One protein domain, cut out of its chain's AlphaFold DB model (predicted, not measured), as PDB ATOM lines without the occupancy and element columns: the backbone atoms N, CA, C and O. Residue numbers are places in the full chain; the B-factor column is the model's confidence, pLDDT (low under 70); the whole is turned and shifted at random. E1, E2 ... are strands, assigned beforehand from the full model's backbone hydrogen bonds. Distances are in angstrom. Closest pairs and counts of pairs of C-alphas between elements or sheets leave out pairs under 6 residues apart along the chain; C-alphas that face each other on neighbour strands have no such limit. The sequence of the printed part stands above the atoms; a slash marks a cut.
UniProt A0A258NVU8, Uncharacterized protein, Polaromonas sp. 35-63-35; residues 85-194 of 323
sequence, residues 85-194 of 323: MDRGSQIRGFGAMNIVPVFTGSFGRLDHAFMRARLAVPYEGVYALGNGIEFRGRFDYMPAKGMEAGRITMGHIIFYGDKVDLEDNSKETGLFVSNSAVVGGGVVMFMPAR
ATOM      1  N   MET A  85      55.398 -16.963 -39.533       94.12
ATOM      2  CA  MET A  85      54.282 -17.403 -40.358       94.12
ATOM      3  C   MET A  85      54.274 -16.635 -41.683       94.12
ATOM      4  O   MET A  85      54.399 -15.417 -41.675       94.12
ATOM      5  N   ASP A  86      54.118 -17.328 -42.808       96.19
ATOM      6  CA  ASP A  86      54.001 -16.735 -44.150       96.19
ATOM      7  C   ASP A  86      52.540 -16.516 -44.537       96.19
ATOM      8  O   ASP A  86      52.172 -15.476 -45.086       96.19
ATOM      9  N   ARG A  87      51.696 -17.514 -44.263       97.94
ATOM     10  CA  ARG A  87      50.268 -17.499 -44.589       97.94
ATOM     11  C   ARG A  87      49.482 -18.484 -43.733       97.94
ATOM     12  O   ARG A  87      50.053 -19.384 -43.120       97.94
ATOM     13  N   GLY A  88      48.164 -18.346 -43.762       97.75
ATOM     14  CA  GLY A  88      47.226 -19.198 -43.045       97.75
ATOM     15  C   GLY A  88      46.443 -18.413 -42.001       97.75
ATOM     16  O   GLY A  88      46.229 -17.209 -42.150       97.75
ATOM     17  N   SER A  89      46.010 -19.103 -40.955       96.94
ATOM     18  CA  SER A  89      45.113 -18.587 -39.932       96.94
ATOM     19  C   SER A  89      45.825 -18.431 -38.585       96.94
ATOM     20  O   SER A  89      46.168 -19.415 -37.927       96.94
ATOM     21  N   GLN A  90      46.014 -17.187 -38.141       94.44
ATOM     22  CA  GLN A  90      46.461 -16.854 -36.789       94.44
ATOM     23  C   GLN A  90      45.261 -16.713 -35.865       94.44
ATOM     24  O   GLN A  90      44.456 -15.791 -36.016       94.44
ATOM     25  N   ILE A  91      45.195 -17.573 -34.856       91.94
ATOM     26  CA  ILE A  91      44.311 -17.355 -33.717       91.94
ATOM     27  C   ILE A  91      44.874 -16.178 -32.918       91.94
ATOM     28  O   ILE A  91      46.036 -16.194 -32.511       91.94
ATOM     29  N   ARG A  92      44.070 -15.136 -32.725       86.12
ATOM     30  CA  ARG A  92      44.425 -13.979 -31.902       86.12
ATOM     31  C   ARG A  92      43.827 -14.179 -30.514       86.12
ATOM     32  O   ARG A  92      42.752 -14.761 -30.383       86.12
ATOM     33  N   GLY A  93      44.570 -13.760 -29.493       69.88
ATOM     34  CA  GLY A  93      44.304 -14.085 -28.094       69.88
ATOM     35  C   GLY A  93      42.903 -13.703 -27.610       69.88
ATOM     36  O   GLY A  93      42.159 -12.971 -28.257       69.88
ATOM     37  N   PHE A  94      42.557 -14.224 -26.441       63.12
ATOM     38  CA  PHE A  94      41.182 -14.297 -25.952       63.12
ATOM     39  C   PHE A  94      40.629 -12.932 -25.545       63.12
ATOM     40  O   PHE A  94      41.228 -12.214 -24.746       63.12
ATOM     41  N   GLY A  95      39.455 -12.590 -26.073       54.88
ATOM     42  CA  GLY A  95      38.627 -11.538 -25.491       54.88
ATOM     43  C   GLY A  95      37.900 -12.057 -24.252       54.88
ATOM     44  O   GLY A  95      37.737 -13.263 -24.080       54.88
ATOM     45  N   ALA A  96      37.374 -11.150 -23.428       55.41
ATOM     46  CA  ALA A  96      36.608 -11.467 -22.215       55.41
ATOM     47  C   ALA A  96      35.289 -12.254 -22.451       55.41
ATOM     48  O   ALA A  96      34.525 -12.455 -21.513       55.41
ATOM     49  N   MET A  97      34.989 -12.690 -23.682       58.53
ATOM     50  CA  MET A  97      33.655 -13.148 -24.105       58.53
ATOM     51  C   MET A  97      33.620 -14.527 -24.796       58.53
ATOM     52  O   MET A  97      32.674 -14.810 -25.521       58.53
ATOM     53  N   ASN A  98      34.624 -15.400 -24.622       73.31
ATOM     54  CA  ASN A  98      34.732 -16.693 -25.344       73.31
ATOM     55  C   ASN A  98      34.751 -16.573 -26.879       73.31
ATOM     56  O   ASN A  98      34.566 -17.557 -27.597       73.31
ATOM     57  N   ILE A  99      34.986 -15.370 -27.386       81.25
ATOM     58  CA  ILE A  99      35.139 -15.116 -28.808       81.25
ATOM     59  C   ILE A  99      36.619 -15.277 -29.132       81.25
ATOM     60  O   ILE A  99      37.478 -14.750 -28.420       81.25
ATOM     61  N   VAL A 100      36.904 -16.037 -30.187       87.50
ATOM     62  CA  VAL A 100      38.263 -16.301 -30.652       87.50
ATOM     63  C   VAL A 100      38.438 -15.615 -32.002       87.50
ATOM     64  O   VAL A 100      38.015 -16.181 -33.015       87.50
ATOM     65  N   PRO A 101      39.015 -14.401 -32.039       92.12
ATOM     66  CA  PRO A 101      39.282 -13.741 -33.298       92.12
ATOM     67  C   PRO A 101      40.349 -14.494 -34.079       92.12
ATOM     68  O   PRO A 101      41.300 -15.042 -33.514       92.12
ATOM     69  N   VAL A 102      40.220 -14.483 -35.397       94.56
ATOM     70  CA  VAL A 102      41.146 -15.172 -36.290       94.56
ATOM     71  C   VAL A 102      41.491 -14.250 -37.441       94.56
ATOM     72  O   VAL A 102      40.610 -13.767 -38.146       94.56
ATOM     73  N   PHE A 103      42.783 -14.028 -37.652       96.56
ATOM     74  CA  PHE A 103      43.261 -13.478 -38.913       96.56
ATOM     75  C   PHE A 103      43.557 -14.626 -39.869       96.56
ATOM     76  O   PHE A 103      44.302 -15.524 -39.498       96.56
ATOM     77  N   THR A 104      43.026 -14.591 -41.086       98.06
ATOM     78  CA  THR A 104      43.330 -15.555 -42.149       98.06
ATOM     79  C   THR A 104      43.836 -14.819 -43.375       98.06
ATOM     80  O   THR A 104      43.118 -13.993 -43.931       98.06
ATOM     81  N   GLY A 105      45.059 -15.112 -43.810       98.06
ATOM     82  CA  GLY A 105      45.669 -14.399 -44.925       98.06
ATOM     83  C   GLY A 105      47.165 -14.630 -45.054       98.06
ATOM     84  O   GLY A 105      47.674 -15.699 -44.721       98.06
ATOM     85  N   SER A 106      47.860 -13.615 -45.551       98.19
ATOM     86  CA  SER A 106      49.312 -13.562 -45.693       98.19
ATOM     87  C   SER A 106      49.947 -12.647 -44.648       98.19
ATOM     88  O   SER A 106      49.303 -11.750 -44.092       98.19
ATOM     89  N   PHE A 107      51.229 -12.885 -44.389       97.19
ATOM     90  CA  PHE A 107      52.013 -12.170 -43.399       97.19
ATOM     91  C   PHE A 107      53.241 -11.533 -44.039       97.19
ATOM     92  O   PHE A 107      54.052 -12.193 -44.687       97.19
ATOM     93  N   GLY A 108      53.394 -10.235 -43.807       94.56
ATOM     94  CA  GLY A 108      54.575  -9.472 -44.172       94.56
ATOM     95  C   GLY A 108      55.687  -9.652 -43.145       94.56
ATOM     96  O   GLY A 108      55.492 -10.220 -42.066       94.56
ATOM     97  N   ARG A 109      56.872  -9.144 -43.480       93.00
ATOM     98  CA  ARG A 109      58.008  -9.075 -42.559       93.00
ATOM     99  C   ARG A 109      58.312  -7.641 -42.204       93.00
ATOM    100  O   ARG A 109      58.401  -6.791 -43.084       93.00
ATOM    101  N   LEU A 110      58.505  -7.413 -40.916       89.69
ATOM    102  CA  LEU A 110      58.785  -6.098 -40.377       89.69
ATOM    103  C   LEU A 110      59.882  -6.192 -39.321       89.69
ATOM    104  O   LEU A 110      59.768  -6.976 -38.378       89.69
ATOM    105  N   ASP A 111      60.908  -5.361 -39.453       85.81
ATOM    106  CA  ASP A 111      61.917  -5.185 -38.415       85.81
ATOM    107  C   ASP A 111      61.397  -4.202 -37.357       85.81
ATOM    108  O   ASP A 111      61.153  -3.023 -37.619       85.81
ATOM    109  N   HIS A 112      61.185  -4.694 -36.137       81.81
ATOM    110  CA  HIS A 112      60.600  -3.915 -35.056       81.81
ATOM    111  C   HIS A 112      61.650  -3.015 -34.403       81.81
ATOM    112  O   HIS A 112      62.458  -3.464 -33.582       81.81
ATOM    113  N   ALA A 113      61.588  -1.720 -34.722       79.38
ATOM    114  CA  ALA A 113      62.568  -0.716 -34.304       79.38
ATOM    115  C   ALA A 113      62.866  -0.710 -32.791       79.38
ATOM    116  O   ALA A 113      64.004  -0.494 -32.393       79.38
ATOM    117  N   PHE A 114      61.874  -1.009 -31.944       80.38
ATOM    118  CA  PHE A 114      62.012  -0.974 -30.478       80.38
ATOM    119  C   PHE A 114      62.382  -2.312 -29.823       80.38
ATOM    120  O   PHE A 114      62.655  -2.350 -28.628       80.38
ATOM    121  N   MET A 115      62.380  -3.410 -30.583       75.50
ATOM    122  CA  MET A 115      62.628  -4.768 -30.066       75.50
ATOM    123  C   MET A 115      63.866  -5.415 -30.686       75.50
ATOM    124  O   MET A 115      64.323  -6.439 -30.192       75.50
ATOM    125  N   ARG A 116      64.401  -4.837 -31.777       75.38
ATOM    126  CA  ARG A 116      65.471  -5.438 -32.596       75.38
ATOM    127  C   ARG A 116      65.131  -6.872 -33.026       75.38
ATOM    128  O   ARG A 116      66.001  -7.734 -33.095       75.38
ATOM    129  N   ALA A 117      63.852  -7.113 -33.298       81.25
ATOM    130  CA  ALA A 117      63.317  -8.406 -33.693       81.25
ATOM    131  C   ALA A 117      62.571  -8.266 -35.017       81.25
ATOM    132  O   ALA A 117      61.877  -7.273 -35.240       81.25
ATOM    133  N   ARG A 118      62.691  -9.277 -35.876       87.56
ATOM    134  CA  ARG A 118      61.903  -9.390 -37.102       87.56
ATOM    135  C   ARG A 118      60.599 -10.108 -36.787       87.56
ATOM    136  O   ARG A 118      60.617 -11.150 -36.139       87.56
ATOM    137  N   LEU A 119      59.479  -9.552 -37.231       87.81
ATOM    138  CA  LEU A 119      58.140 -10.047 -36.920       87.81
ATOM    139  C   LEU A 119      57.393 -10.453 -38.192       87.81
ATOM    140  O   LEU A 119      57.547  -9.815 -39.235       87.81
ATOM    141  N   ALA A 120      56.545 -11.478 -38.076       93.06
ATOM    142  CA  ALA A 120      55.456 -11.719 -39.017       93.06
ATOM    143  C   ALA A 120      54.253 -10.875 -38.604       93.06
ATOM    144  O   ALA A 120      53.700 -11.057 -37.518       93.06
ATOM    145  N   VAL A 121      53.844  -9.962 -39.476       93.69
ATOM    146  CA  VAL A 121      52.683  -9.093 -39.256       93.69
ATOM    147  C   VAL A 121      51.625  -9.378 -40.317       93.69
ATOM    148  O   VAL A 121      52.003  -9.669 -41.451       93.69
ATOM    149  N   PRO A 122      50.322  -9.326 -39.988       95.75
ATOM    150  CA  PRO A 122      49.264  -9.418 -40.991       95.75
ATOM    151  C   PRO A 122      49.529  -8.448 -42.146       95.75
ATOM    152  O   PRO A 122      49.888  -7.300 -41.889       95.75
ATOM    153  N   TYR A 123      49.377  -8.911 -43.388       96.19
ATOM    154  CA  TYR A 123      49.606  -8.098 -44.586       96.19
ATOM    155  C   TYR A 123      48.358  -7.987 -45.455       96.19
ATOM    156  O   TYR A 123      47.912  -6.891 -45.773       96.19
ATOM    157  N   GLU A 124      47.744  -9.111 -45.808       97.88
ATOM    158  CA  GLU A 124      46.518  -9.121 -46.606       97.88
ATOM    159  C   GLU A 124      45.669 -10.324 -46.218       97.88
ATOM    160  O   GLU A 124      46.193 -11.436 -46.121       97.88
ATOM    161  N   GLY A 125      44.375 -10.119 -45.979       98.06
ATOM    162  CA  GLY A 125      43.477 -11.198 -45.590       98.06
ATOM    163  C   GLY A 125      42.187 -10.731 -44.935       98.06
ATOM    164  O   GLY A 125      41.679  -9.643 -45.202       98.06
ATOM    165  N   VAL A 126      41.657 -11.588 -44.068       98.19
ATOM    166  CA  VAL A 126      40.424 -11.371 -43.317       98.19
ATOM    167  C   VAL A 126      40.707 -11.497 -41.831       98.19
ATOM    168  O   VAL A 126      41.165 -12.541 -41.370       98.19
ATOM    169  N   TYR A 127      40.401 -10.455 -41.069       97.19
ATOM    170  CA  TYR A 127      40.357 -10.514 -39.617       97.19
ATOM    171  C   TYR A 127      38.912 -10.668 -39.147       97.19
ATOM    172  O   TYR A 127      38.147  -9.707 -39.151       97.19
ATOM    173  N   ALA A 128      38.541 -11.885 -38.755       95.50
ATOM    174  CA  ALA A 128      37.229 -12.188 -38.207       95.50
ATOM    175  C   ALA A 128      37.255 -12.000 -36.690       95.50
ATOM    176  O   ALA A 128      38.015 -12.676 -35.994       95.50
ATOM    177  N   LEU A 129      36.403 -11.113 -36.171       92.44
ATOM    178  CA  LEU A 129      36.287 -10.891 -34.730       92.44
ATOM    179  C   LEU A 129      35.619 -12.065 -34.018       92.44
ATOM    180  O   LEU A 129      35.867 -12.246 -32.835       92.44
ATOM    181  N   GLY A 130      34.830 -12.876 -34.734       89.44
ATOM    182  CA  GLY A 130      34.109 -14.039 -34.205       89.44
ATOM    183  C   GLY A 130      32.683 -13.742 -33.723       89.44
ATOM    184  O   GLY A 130      31.992 -14.659 -33.293       89.44
ATOM    185  N   ASN A 131      32.237 -12.489 -33.835       90.31
ATOM    186  CA  ASN A 131      30.886 -12.002 -33.534       90.31
ATOM    187  C   ASN A 131      30.117 -11.564 -34.796       90.31
ATOM    188  O   ASN A 131      29.322 -10.641 -34.727       90.31
ATOM    189  N   GLY A 132      30.436 -12.132 -35.959       93.31
ATOM    190  CA  GLY A 132      29.841 -11.710 -37.232       93.31
ATOM    191  C   GLY A 132      30.520 -10.506 -37.894       93.31
ATOM    192  O   GLY A 132      30.250 -10.252 -39.057       93.31
ATOM    193  N   ILE A 133      31.455  -9.818 -37.232       95.38
ATOM    194  CA  ILE A 133      32.207  -8.715 -37.851       95.38
ATOM    195  C   ILE A 133      33.525  -9.221 -38.447       95.38
ATOM    196  O   ILE A 133      34.307  -9.915 -37.786       95.38
ATOM    197  N   GLU A 134      33.805  -8.817 -39.684       97.44
ATOM    198  CA  GLU A 134      35.039  -9.117 -40.405       97.44
ATOM    199  C   GLU A 134      35.685  -7.862 -40.996       97.44
ATOM    200  O   GLU A 134      35.009  -6.987 -41.525       97.44
ATOM    201  N   PHE A 135      37.015  -7.805 -40.973       97.69
ATOM    202  CA  PHE A 135      37.807  -6.790 -41.669       97.69
ATOM    203  C   PHE A 135      38.558  -7.460 -42.817       97.69
ATOM    204  O   PHE A 135      39.434  -8.289 -42.576       97.69
ATOM    205  N   ARG A 136      38.197  -7.146 -44.062       98.19
ATOM    206  CA  ARG A 136      38.705  -7.785 -45.284       98.19
ATOM    207  C   ARG A 136      39.529  -6.793 -46.098       98.19
ATOM    208  O   ARG A 136      38.997  -5.781 -46.547       98.19
ATOM    209  N   GLY A 137      40.813  -7.069 -46.299       97.88
ATOM    210  CA  GLY A 137      41.689  -6.171 -47.053       97.88
ATOM    211  C   GLY A 137      43.147  -6.230 -46.625       97.88
ATOM    212  O   GLY A 137      43.669  -7.293 -46.282       97.88
ATOM    213  N   ARG A 138      43.802  -5.070 -46.674       97.31
ATOM    214  CA  ARG A 138      45.230  -4.912 -46.406       97.31
ATOM    215  C   ARG A 138      45.471  -4.420 -44.984       97.31
ATOM    216  O   ARG A 138      44.735  -3.583 -44.469       97.31
ATOM    217  N   PHE A 139      46.534  -4.926 -44.384       95.88
ATOM    218  CA  PHE A 139      46.986  -4.606 -43.044       95.88
ATOM    219  C   PHE A 139      48.434  -4.126 -43.120       95.88
ATOM    220  O   PHE A 139      49.270  -4.737 -43.781       95.88
ATOM    221  N   ASP A 140      48.725  -3.041 -42.423       92.44
ATOM    222  CA  ASP A 140      50.071  -2.557 -42.161       92.44
ATOM    223  C   ASP A 140      50.280  -2.498 -40.643       92.44
ATOM    224  O   ASP A 140      49.330  -2.448 -39.857       92.44
ATOM    225  N   TYR A 141      51.537  -2.515 -40.207       90.75
ATOM    226  CA  TYR A 141      51.882  -2.472 -38.791       90.75
ATOM    227  C   TYR A 141      52.878  -1.354 -38.515       90.75
ATOM    228  O   TYR A 141      53.953  -1.299 -39.112       90.75
ATOM    229  N   MET A 142      52.534  -0.495 -37.564       89.19
ATOM    230  CA  MET A 142      53.393   0.568 -37.069       89.19
ATOM    231  C   MET A 142      53.901   0.191 -35.671       89.19
ATOM    232  O   MET A 142      53.107   0.191 -34.726       89.19
ATOM    233  N   PRO A 143      55.199  -0.130 -35.506       88.12
ATOM    234  CA  PRO A 143      55.780  -0.401 -34.196       88.12
ATOM    235  C   PRO A 143      55.555   0.756 -33.230       88.12
ATOM    236  O   PRO A 143      55.631   1.916 -33.623       88.12
ATOM    237  N   ALA A 144      55.366   0.447 -31.958       85.44
ATOM    238  CA  ALA A 144      55.349   1.412 -30.872       85.44
ATOM    239  C   ALA A 144      56.362   0.991 -29.805       85.44
ATOM    240  O   ALA A 144      56.678  -0.192 -29.657       85.44
ATOM    241  N   LYS A 145      56.873   1.956 -29.035       79.00
ATOM    242  CA  LYS A 145      57.784   1.654 -27.921       79.00
ATOM    243  C   LYS A 145      57.096   0.813 -26.837       79.00
ATOM    244  O   LYS A 145      57.750  -0.003 -26.191       79.00
ATOM    245  N   GLY A 146      55.781   0.986 -26.674       73.62
ATOM    246  CA  GLY A 146      55.008   0.353 -25.608       73.62
ATOM    247  C   GLY A 146      55.359   0.910 -24.225       73.62
ATOM    248  O   GLY A 146      56.021   1.941 -24.109       73.62
ATOM    249  N   MET A 147      54.910   0.227 -23.167       65.38
ATOM    250  CA  MET A 147      55.247   0.604 -21.783       65.38
ATOM    251  C   MET A 147      56.681   0.203 -21.391       65.38
ATOM    252  O   MET A 147      57.284   0.856 -20.546       65.38
ATOM    253  N   GLU A 148      57.245  -0.833 -22.024       62.09
ATOM    254  CA  GLU A 148      58.602  -1.333 -21.760       62.09
ATOM    255  C   GLU A 148      59.318  -1.676 -23.079       62.09
ATOM    256  O   GLU A 148      59.084  -2.730 -23.682       62.09
ATOM    257  N   ALA A 149      60.215  -0.788 -23.525       57.19
ATOM    258  CA  ALA A 149      61.009  -1.006 -24.735       57.19
ATOM    259  C   ALA A 149      61.852  -2.286 -24.610       57.19
ATOM    260  O   ALA A 149      62.470  -2.535 -23.573       57.19
ATOM    261  N   GLY A 150      61.912  -3.089 -25.672       56.62
ATOM    262  CA  GLY A 150      62.739  -4.296 -25.706       56.62
ATOM    263  C   GLY A 150      62.133  -5.539 -25.041       56.62
ATOM    264  O   GLY A 150      62.775  -6.586 -25.073       56.62
ATOM    265  N   ARG A 151      60.913  -5.469 -24.478       64.62
ATOM    266  CA  ARG A 151      60.252  -6.638 -23.863       64.62
ATOM    267  C   ARG A 151      58.982  -7.108 -24.561       64.62
ATOM    268  O   ARG A 151      58.742  -8.310 -24.596       64.62
ATOM    269  N   ILE A 152      58.181  -6.198 -25.116       67.25
ATOM    270  CA  ILE A 152      56.898  -6.538 -25.744       67.25
ATOM    271  C   ILE A 152      56.803  -5.886 -27.126       67.25
ATOM    272  O   ILE A 152      57.050  -4.694 -27.292       67.25
ATOM    273  N   THR A 153      56.407  -6.673 -28.125       71.00
ATOM    274  CA  THR A 153      56.181  -6.241 -29.512       71.00
ATOM    275  C   THR A 153      54.856  -5.485 -29.641       71.00
ATOM    276  O   THR A 153      53.862  -6.019 -30.137       71.00
ATOM    277  N   MET A 154      54.814  -4.250 -29.140       83.19
ATOM    278  CA  MET A 154      53.634  -3.384 -29.200       83.19
ATOM    279  C   MET A 154      53.626  -2.517 -30.457       83.19
ATOM    280  O   MET A 154      54.662  -2.051 -30.918       83.19
ATOM    281  N   GLY A 155      52.439  -2.245 -30.994       88.62
ATOM    282  CA  GLY A 155      52.281  -1.375 -32.154       88.62
ATOM    283  C   GLY A 155      50.829  -1.210 -32.561       88.62
ATOM    284  O   GLY A 155      49.930  -1.743 -31.918       88.62
ATOM    285  N   HIS A 156      50.597  -0.451 -33.620       91.56
ATOM    286  CA  HIS A 156      49.272  -0.207 -34.175       91.56
ATOM    287  C   HIS A 156      49.128  -0.955 -35.491       91.56
ATOM    288  O   HIS A 156      50.004  -0.874 -36.352       91.56
ATOM    289  N   ILE A 157      48.019  -1.668 -35.654       92.94
ATOM    290  CA  ILE A 157      47.639  -2.266 -36.927       92.94
ATOM    291  C   ILE A 157      46.772  -1.250 -37.661       92.94
ATOM    292  O   ILE A 157      45.754  -0.793 -37.142       92.94
ATOM    293  N   ILE A 158      47.192  -0.894 -38.865       93.06
ATOM    294  CA  ILE A 158      46.462  -0.022 -39.777       93.06
ATOM    295  C   ILE A 158      45.793  -0.936 -40.796       93.06
ATOM    296  O   ILE A 158      46.459  -1.752 -41.423       93.06
ATOM    297  N   PHE A 159      44.481  -0.834 -40.939       95.19
ATOM    298  CA  PHE A 159      43.692  -1.648 -41.855       95.19
ATOM    299  C   PHE A 159      43.085  -0.764 -42.943       95.19
ATOM    300  O   PHE A 159      42.465   0.252 -42.642       95.19
ATOM    301  N   TYR A 160      43.241  -1.165 -44.200       94.62
ATOM    302  CA  TYR A 160      42.598  -0.544 -45.351       94.62
ATOM    303  C   TYR A 160      41.766  -1.590 -46.090       94.62
ATOM    304  O   TYR A 160      42.303  -2.581 -46.597       94.62
ATOM    305  N   GLY A 161      40.458  -1.364 -46.166       96.56
ATOM    306  CA  GLY A 161      39.546  -2.277 -46.839       96.56
ATOM    307  C   GLY A 161      38.126  -2.185 -46.308       96.56
ATOM    308  O   GLY A 161      37.651  -1.111 -45.945       96.56
ATOM    309  N   ASP A 162      37.462  -3.334 -46.278       97.94
ATOM    310  CA  ASP A 162      36.046  -3.459 -45.970       97.94
ATOM    311  C   ASP A 162      35.832  -4.023 -44.567       97.94
ATOM    312  O   ASP A 162      36.227  -5.154 -44.278       97.94
ATOM    313  N   LYS A 163      35.157  -3.264 -43.705       97.38
ATOM    314  CA  LYS A 163      34.509  -3.796 -42.509       97.38
ATOM    315  C   LYS A 163      33.134  -4.318 -42.921       97.38
ATOM    316  O   LYS A 163      32.311  -3.561 -43.429       97.38
ATOM    317  N   VAL A 164      32.910  -5.611 -42.739       97.75
ATOM    318  CA  VAL A 164      31.683  -6.316 -43.110       97.75
ATOM    319  C   VAL A 164      31.026  -6.825 -41.840       97.75
ATOM    320  O   VAL A 164      31.669  -7.519 -41.055       97.75
ATOM    321  N   ASP A 165      29.758  -6.488 -41.650       97.12
ATOM    322  CA  ASP A 165      28.918  -7.090 -40.624       97.12
ATOM    323  C   ASP A 165      28.043  -8.160 -41.290       97.12
ATOM    324  O   ASP A 165      27.296  -7.900 -42.234       97.12
ATOM    325  N   LEU A 166      28.228  -9.408 -40.870       96.00
ATOM    326  CA  LEU A 166      27.557 -10.566 -41.450       96.00
ATOM    327  C   LEU A 166      26.120 -10.735 -40.943       96.00
ATOM    328  O   LEU A 166      25.367 -11.486 -41.561       96.00
ATOM    329  N   GLU A 167      25.742 -10.094 -39.833       95.25
ATOM    330  CA  GLU A 167      24.395 -10.213 -39.268       95.25
ATOM    331  C   GLU A 167      23.395  -9.347 -40.037       95.25
ATOM    332  O   GLU A 167      22.305  -9.813 -40.375       95.25
ATOM    333  N   ASP A 168      23.777  -8.111 -40.362       95.62
ATOM    334  CA  ASP A 168      22.945  -7.171 -41.121       95.62
ATOM    335  C   ASP A 168      23.349  -7.038 -42.602       95.62
ATOM    336  O   ASP A 168      22.673  -6.355 -43.377       95.62
ATOM    337  N   ASN A 169      24.417  -7.733 -43.013       94.38
ATOM    338  CA  ASN A 169      25.001  -7.691 -44.356       94.38
ATOM    339  C   ASN A 169      25.429  -6.271 -44.784       94.38
ATOM    340  O   ASN A 169      25.400  -5.930 -45.972       94.38
ATOM    341  N   SER A 170      25.820  -5.431 -43.823       96.81
ATOM    342  CA  SER A 170      26.343  -4.092 -44.076       96.81
ATOM    343  C   SER A 170      27.847  -4.104 -44.359       96.81
ATOM    344  O   SER A 170      28.602  -5.003 -43.972       96.81
ATOM    345  N   LYS A 171      28.293  -3.082 -45.094       97.00
ATOM    346  CA  LYS A 171      29.680  -2.926 -45.530       97.00
ATOM    347  C   LYS A 171      30.119  -1.474 -45.391       97.00
ATOM    348  O   LYS A 171      29.501  -0.576 -45.956       97.00
ATOM    349  N   GLU A 172      31.237  -1.271 -44.709       97.06
ATOM    350  CA  GLU A 172      31.883   0.022 -44.507       97.06
ATOM    351  C   GLU A 172      33.320  -0.050 -45.041       97.06
ATOM    352  O   GLU A 172      34.179  -0.721 -44.466       97.06
ATOM    353  N   THR A 173      33.590   0.616 -46.166       96.56
ATOM    354  CA  THR A 173      34.939   0.689 -46.746       96.56
ATOM    355  C   THR A 173      35.675   1.900 -46.196       96.56
ATOM    356  O   THR A 173      35.159   3.017 -46.241       96.56
ATOM    357  N   GLY A 174      36.904   1.711 -45.727       93.62
ATOM    358  CA  GLY A 174      37.686   2.821 -45.208       93.62
ATOM    359  C   GLY A 174      39.063   2.439 -44.692       93.62
ATOM    360  O   GLY A 174      39.557   1.325 -44.877       93.62
ATOM    361  N   LEU A 175      39.679   3.420 -44.038       93.38
ATOM    362  CA  LEU A 175      40.898   3.253 -43.268       93.38
ATOM    363  C   LEU A 175      40.513   3.120 -41.795       93.38
ATOM    364  O   LEU A 175      39.755   3.935 -41.274       93.38
ATOM    365  N   PHE A 176      41.057   2.119 -41.122       94.75
ATOM    366  CA  PHE A 176      40.843   1.865 -39.708       94.75
ATOM    367  C   PHE A 176      42.183   1.667 -39.015       94.75
ATOM    368  O   PHE A 176      43.178   1.280 -39.624       94.75
ATOM    369  N   VAL A 177      42.215   1.920 -37.717       94.25
ATOM    370  CA  VAL A 177      43.420   1.804 -36.908       94.25
ATOM    371  C   VAL A 177      43.095   1.120 -35.599       94.25
ATOM    372  O   VAL A 177      42.042   1.357 -35.000       94.25
ATOM    373  N   SER A 178      43.984   0.235 -35.166       92.19
ATOM    374  CA  SER A 178      43.820  -0.445 -33.897       92.19
ATOM    375  C   SER A 178      44.279   0.408 -32.719       92.19
ATOM    376  O   SER A 178      45.157   1.272 -32.831       92.19
ATOM    377  N   ASN A 179      43.768   0.075 -31.535       85.75
ATOM    378  CA  ASN A 179      44.494   0.371 -30.303       85.75
ATOM    379  C   ASN A 179      45.897  -0.275 -30.322       85.75
ATOM    380  O   ASN A 179      46.204  -1.113 -31.175       85.75
ATOM    381  N   SER A 180      46.769   0.120 -29.390       81.56
ATOM    382  CA  SER A 180      48.082  -0.523 -29.285       81.56
ATOM    383  C   SER A 180      47.900  -2.014 -28.987       81.56
ATOM    384  O   SER A 180      47.237  -2.385 -28.019       81.56
ATOM    385  N   ALA A 181      48.457  -2.858 -29.847       80.81
ATOM    386  CA  ALA A 181      48.279  -4.297 -29.847       80.81
ATOM    387  C   ALA A 181      49.633  -5.011 -29.902       80.81
ATOM    388  O   ALA A 181      50.584  -4.561 -30.548       80.81
ATOM    389  N   VAL A 182      49.694  -6.168 -29.245       80.00
ATOM    390  CA  VAL A 182      50.851  -7.065 -29.315       80.00
ATOM    391  C   VAL A 182      50.773  -7.901 -30.597       80.00
ATOM    392  O   VAL A 182      49.701  -8.420 -30.942       80.00
ATOM    393  N   VAL A 183      51.880  -8.049 -31.327       76.00
ATOM    394  CA  VAL A 183      51.928  -8.933 -32.510       76.00
ATOM    395  C   VAL A 183      51.736 -10.384 -32.077       76.00
ATOM    396  O   VAL A 183      52.440 -10.864 -31.198       76.00
ATOM    397  N   GLY A 184      50.762 -11.076 -32.674       70.00
ATOM    398  CA  GLY A 184      50.386 -12.438 -32.274       70.00
ATOM    399  C   GLY A 184      49.680 -12.530 -30.915       70.00
ATOM    400  O   GLY A 184      49.405 -13.633 -30.459       70.00
ATOM    401  N   GLY A 185      49.387 -11.392 -30.273       78.38
ATOM    402  CA  GLY A 185      48.721 -11.323 -28.975       78.38
ATOM    403  C   GLY A 185      47.195 -11.255 -29.072       78.38
ATOM    404  O   GLY A 185      46.587 -11.839 -29.969       78.38
ATOM    405  N   GLY A 186      46.584 -10.535 -28.126       80.31
ATOM    406  CA  GLY A 186      45.135 -10.455 -27.910       80.31
ATOM    407  C   GLY A 186      44.287  -9.905 -29.065       80.31
ATOM    408  O   GLY A 186      44.770  -9.613 -30.167       80.31
ATOM    409  N   VAL A 187      42.991  -9.766 -28.769       87.31
ATOM    410  CA  VAL A 187      41.980  -9.170 -29.654       87.31
ATOM    411  C   VAL A 187      42.425  -7.787 -30.121       87.31
ATOM    412  O   VAL A 187      42.894  -6.970 -29.329       87.31
ATOM    413  N   VAL A 188      42.255  -7.528 -31.414       90.06
ATOM    414  CA  VAL A 188      42.542  -6.242 -32.044       90.06
ATOM    415  C   VAL A 188      41.215  -5.545 -32.282       90.06
ATOM    416  O   VAL A 188      40.354  -6.072 -32.979       90.06
ATOM    417  N   MET A 189      41.046  -4.361 -31.708       90.38
ATOM    418  CA  MET A 189      39.852  -3.551 -31.934       90.38
ATOM    419  C   MET A 189      40.202  -2.422 -32.886       90.38
ATOM    420  O   MET A 189      41.138  -1.672 -32.618       90.38
ATOM    421  N   PHE A 190      39.452  -2.306 -33.978       92.56
ATOM    422  CA  PHE A 190      39.645  -1.274 -34.992       92.56
ATOM    423  C   PHE A 190      38.657  -0.126 -34.806       92.56
ATOM    424  O   PHE A 190      37.475  -0.341 -34.545       92.56
ATOM    425  N   MET A 191      39.148   1.095 -34.990       92.44
ATOM    426  CA  MET A 191      38.351   2.318 -35.035       92.44
ATOM    427  C   MET A 191      38.577   3.007 -36.383       92.44
ATOM    428  O   MET A 191      39.696   2.931 -36.899       92.44
ATOM    429  N   PRO A 192      37.571   3.688 -36.963       93.25
ATOM    430  CA  PRO A 192      37.771   4.487 -38.168       93.25
ATOM    431  C   PRO A 192      38.935   5.464 -37.986       93.25
ATOM    432  O   PRO A 192      39.013   6.188 -36.989       93.25
ATOM    433  N   ALA A 193      39.866   5.463 -38.933       89.81
ATOM    434  CA  ALA A 193      41.033   6.320 -38.882       89.81
ATOM    435  C   ALA A 193      40.613   7.749 -39.218       89.81
ATOM    436  O   ALA A 193      40.195   8.056 -40.335       89.81
ATOM    437  N   ARG A 194      40.743   8.640 -38.240       86.50
ATOM    438  CA  ARG A 194      40.555  10.071 -38.454       86.50
ATOM    439  C   ARG A 194      41.902  10.730 -38.796       86.50
ATOM    440  O   ARG A 194      42.926  10.317 -38.239       86.50
TER     441      ARG A 194
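AT A GLANCE: This is residues 85 to 194 of the 323 residues of an uncharacterized protein of Polaromonas sp. 35-63-35 (UniProt A0A258NVU8). One antiparallel sheet of seven strands is folded into a V-shaped trough: strands E2 to E6 each bend sharply part-way along, and the bends lie side by side as its crease. The stretch between E6 and E7 folds back over the trough's open side, where residues 181 to 182 pair with E5, before short E7 joins the sheet's edge beside E6. The printed part has 110 residues with no named helix and seven named strands, E1 to E7, whose order across the sheet is their order along the chain; the class is all strand. The whole is compact, with a radius of gyration of the C-alphas of 13.6 A, and only just elongated, spanning 43 by 28 by 27 A.

HOW THE PARTS SIT: The twisted sheet runs, strand beside strand, E1, residues 85 to 91; E2, 102 to 112; E3, 117 to 128; E4, 133 to 143; E5, 154 to 165; E6, 170 to 178; and E7, 190 to 192. This is a meander, each strand the antiparallel neighbour of the one before, and each successive two form a hairpin. E4 and E5 have N 138 and O 160 within hydrogen-bond range at 2.9 A. E3 and E4 have N 137 and O 125 at 2.9 A, and E2 and E3 have N 104 and O 126 at 2.8 A. At the edge strand E1, N 88 and O 105 of E2 are 2.9 A apart. On the other side of E4, E5 and E6 have N 161 and O 174 at 3.1 A; E6 and the edge strand E7 have N 177 and O 191 at 2.8 A. E2 bends by 94 degrees at residue 105, E3 by 86 at 125, E4 by 86 at 137, E5 by 85 at 161 and E6 by 81 at 175. Residues 154 to 155 of E5 pair with residues 181 to 182, antiparallel. E1 and E7 are apart.

IN THESE COORDINATES: E1 begins at C-alpha 85, (54.282, -17.403, -40.358), and is 12.0 A long. E2 is 22.5 A, E3 26.7 A, E4 25.3 A, E5 27.5 A and E6 20.6 A from first to last C-alpha. C-alpha 137, at the bend of E4, is at (41.689, -6.171, -47.053). E7, 6.8 A long, ends at C-alpha 192, (37.771, 4.487, -38.168).

THE WHOLE: The two C-alphas farthest apart, those of Arg 116 and Asp 168, are 43.4 A apart. The printed part has no cut. The link from E6 to E7, 11 residues, is long; those from E2 to E3, E3 to E4 and E5 to E6 are tight. The model's mean pLDDT over the printed part is 87.8, and residues 93 to 97 and 147 to 152 are under 70.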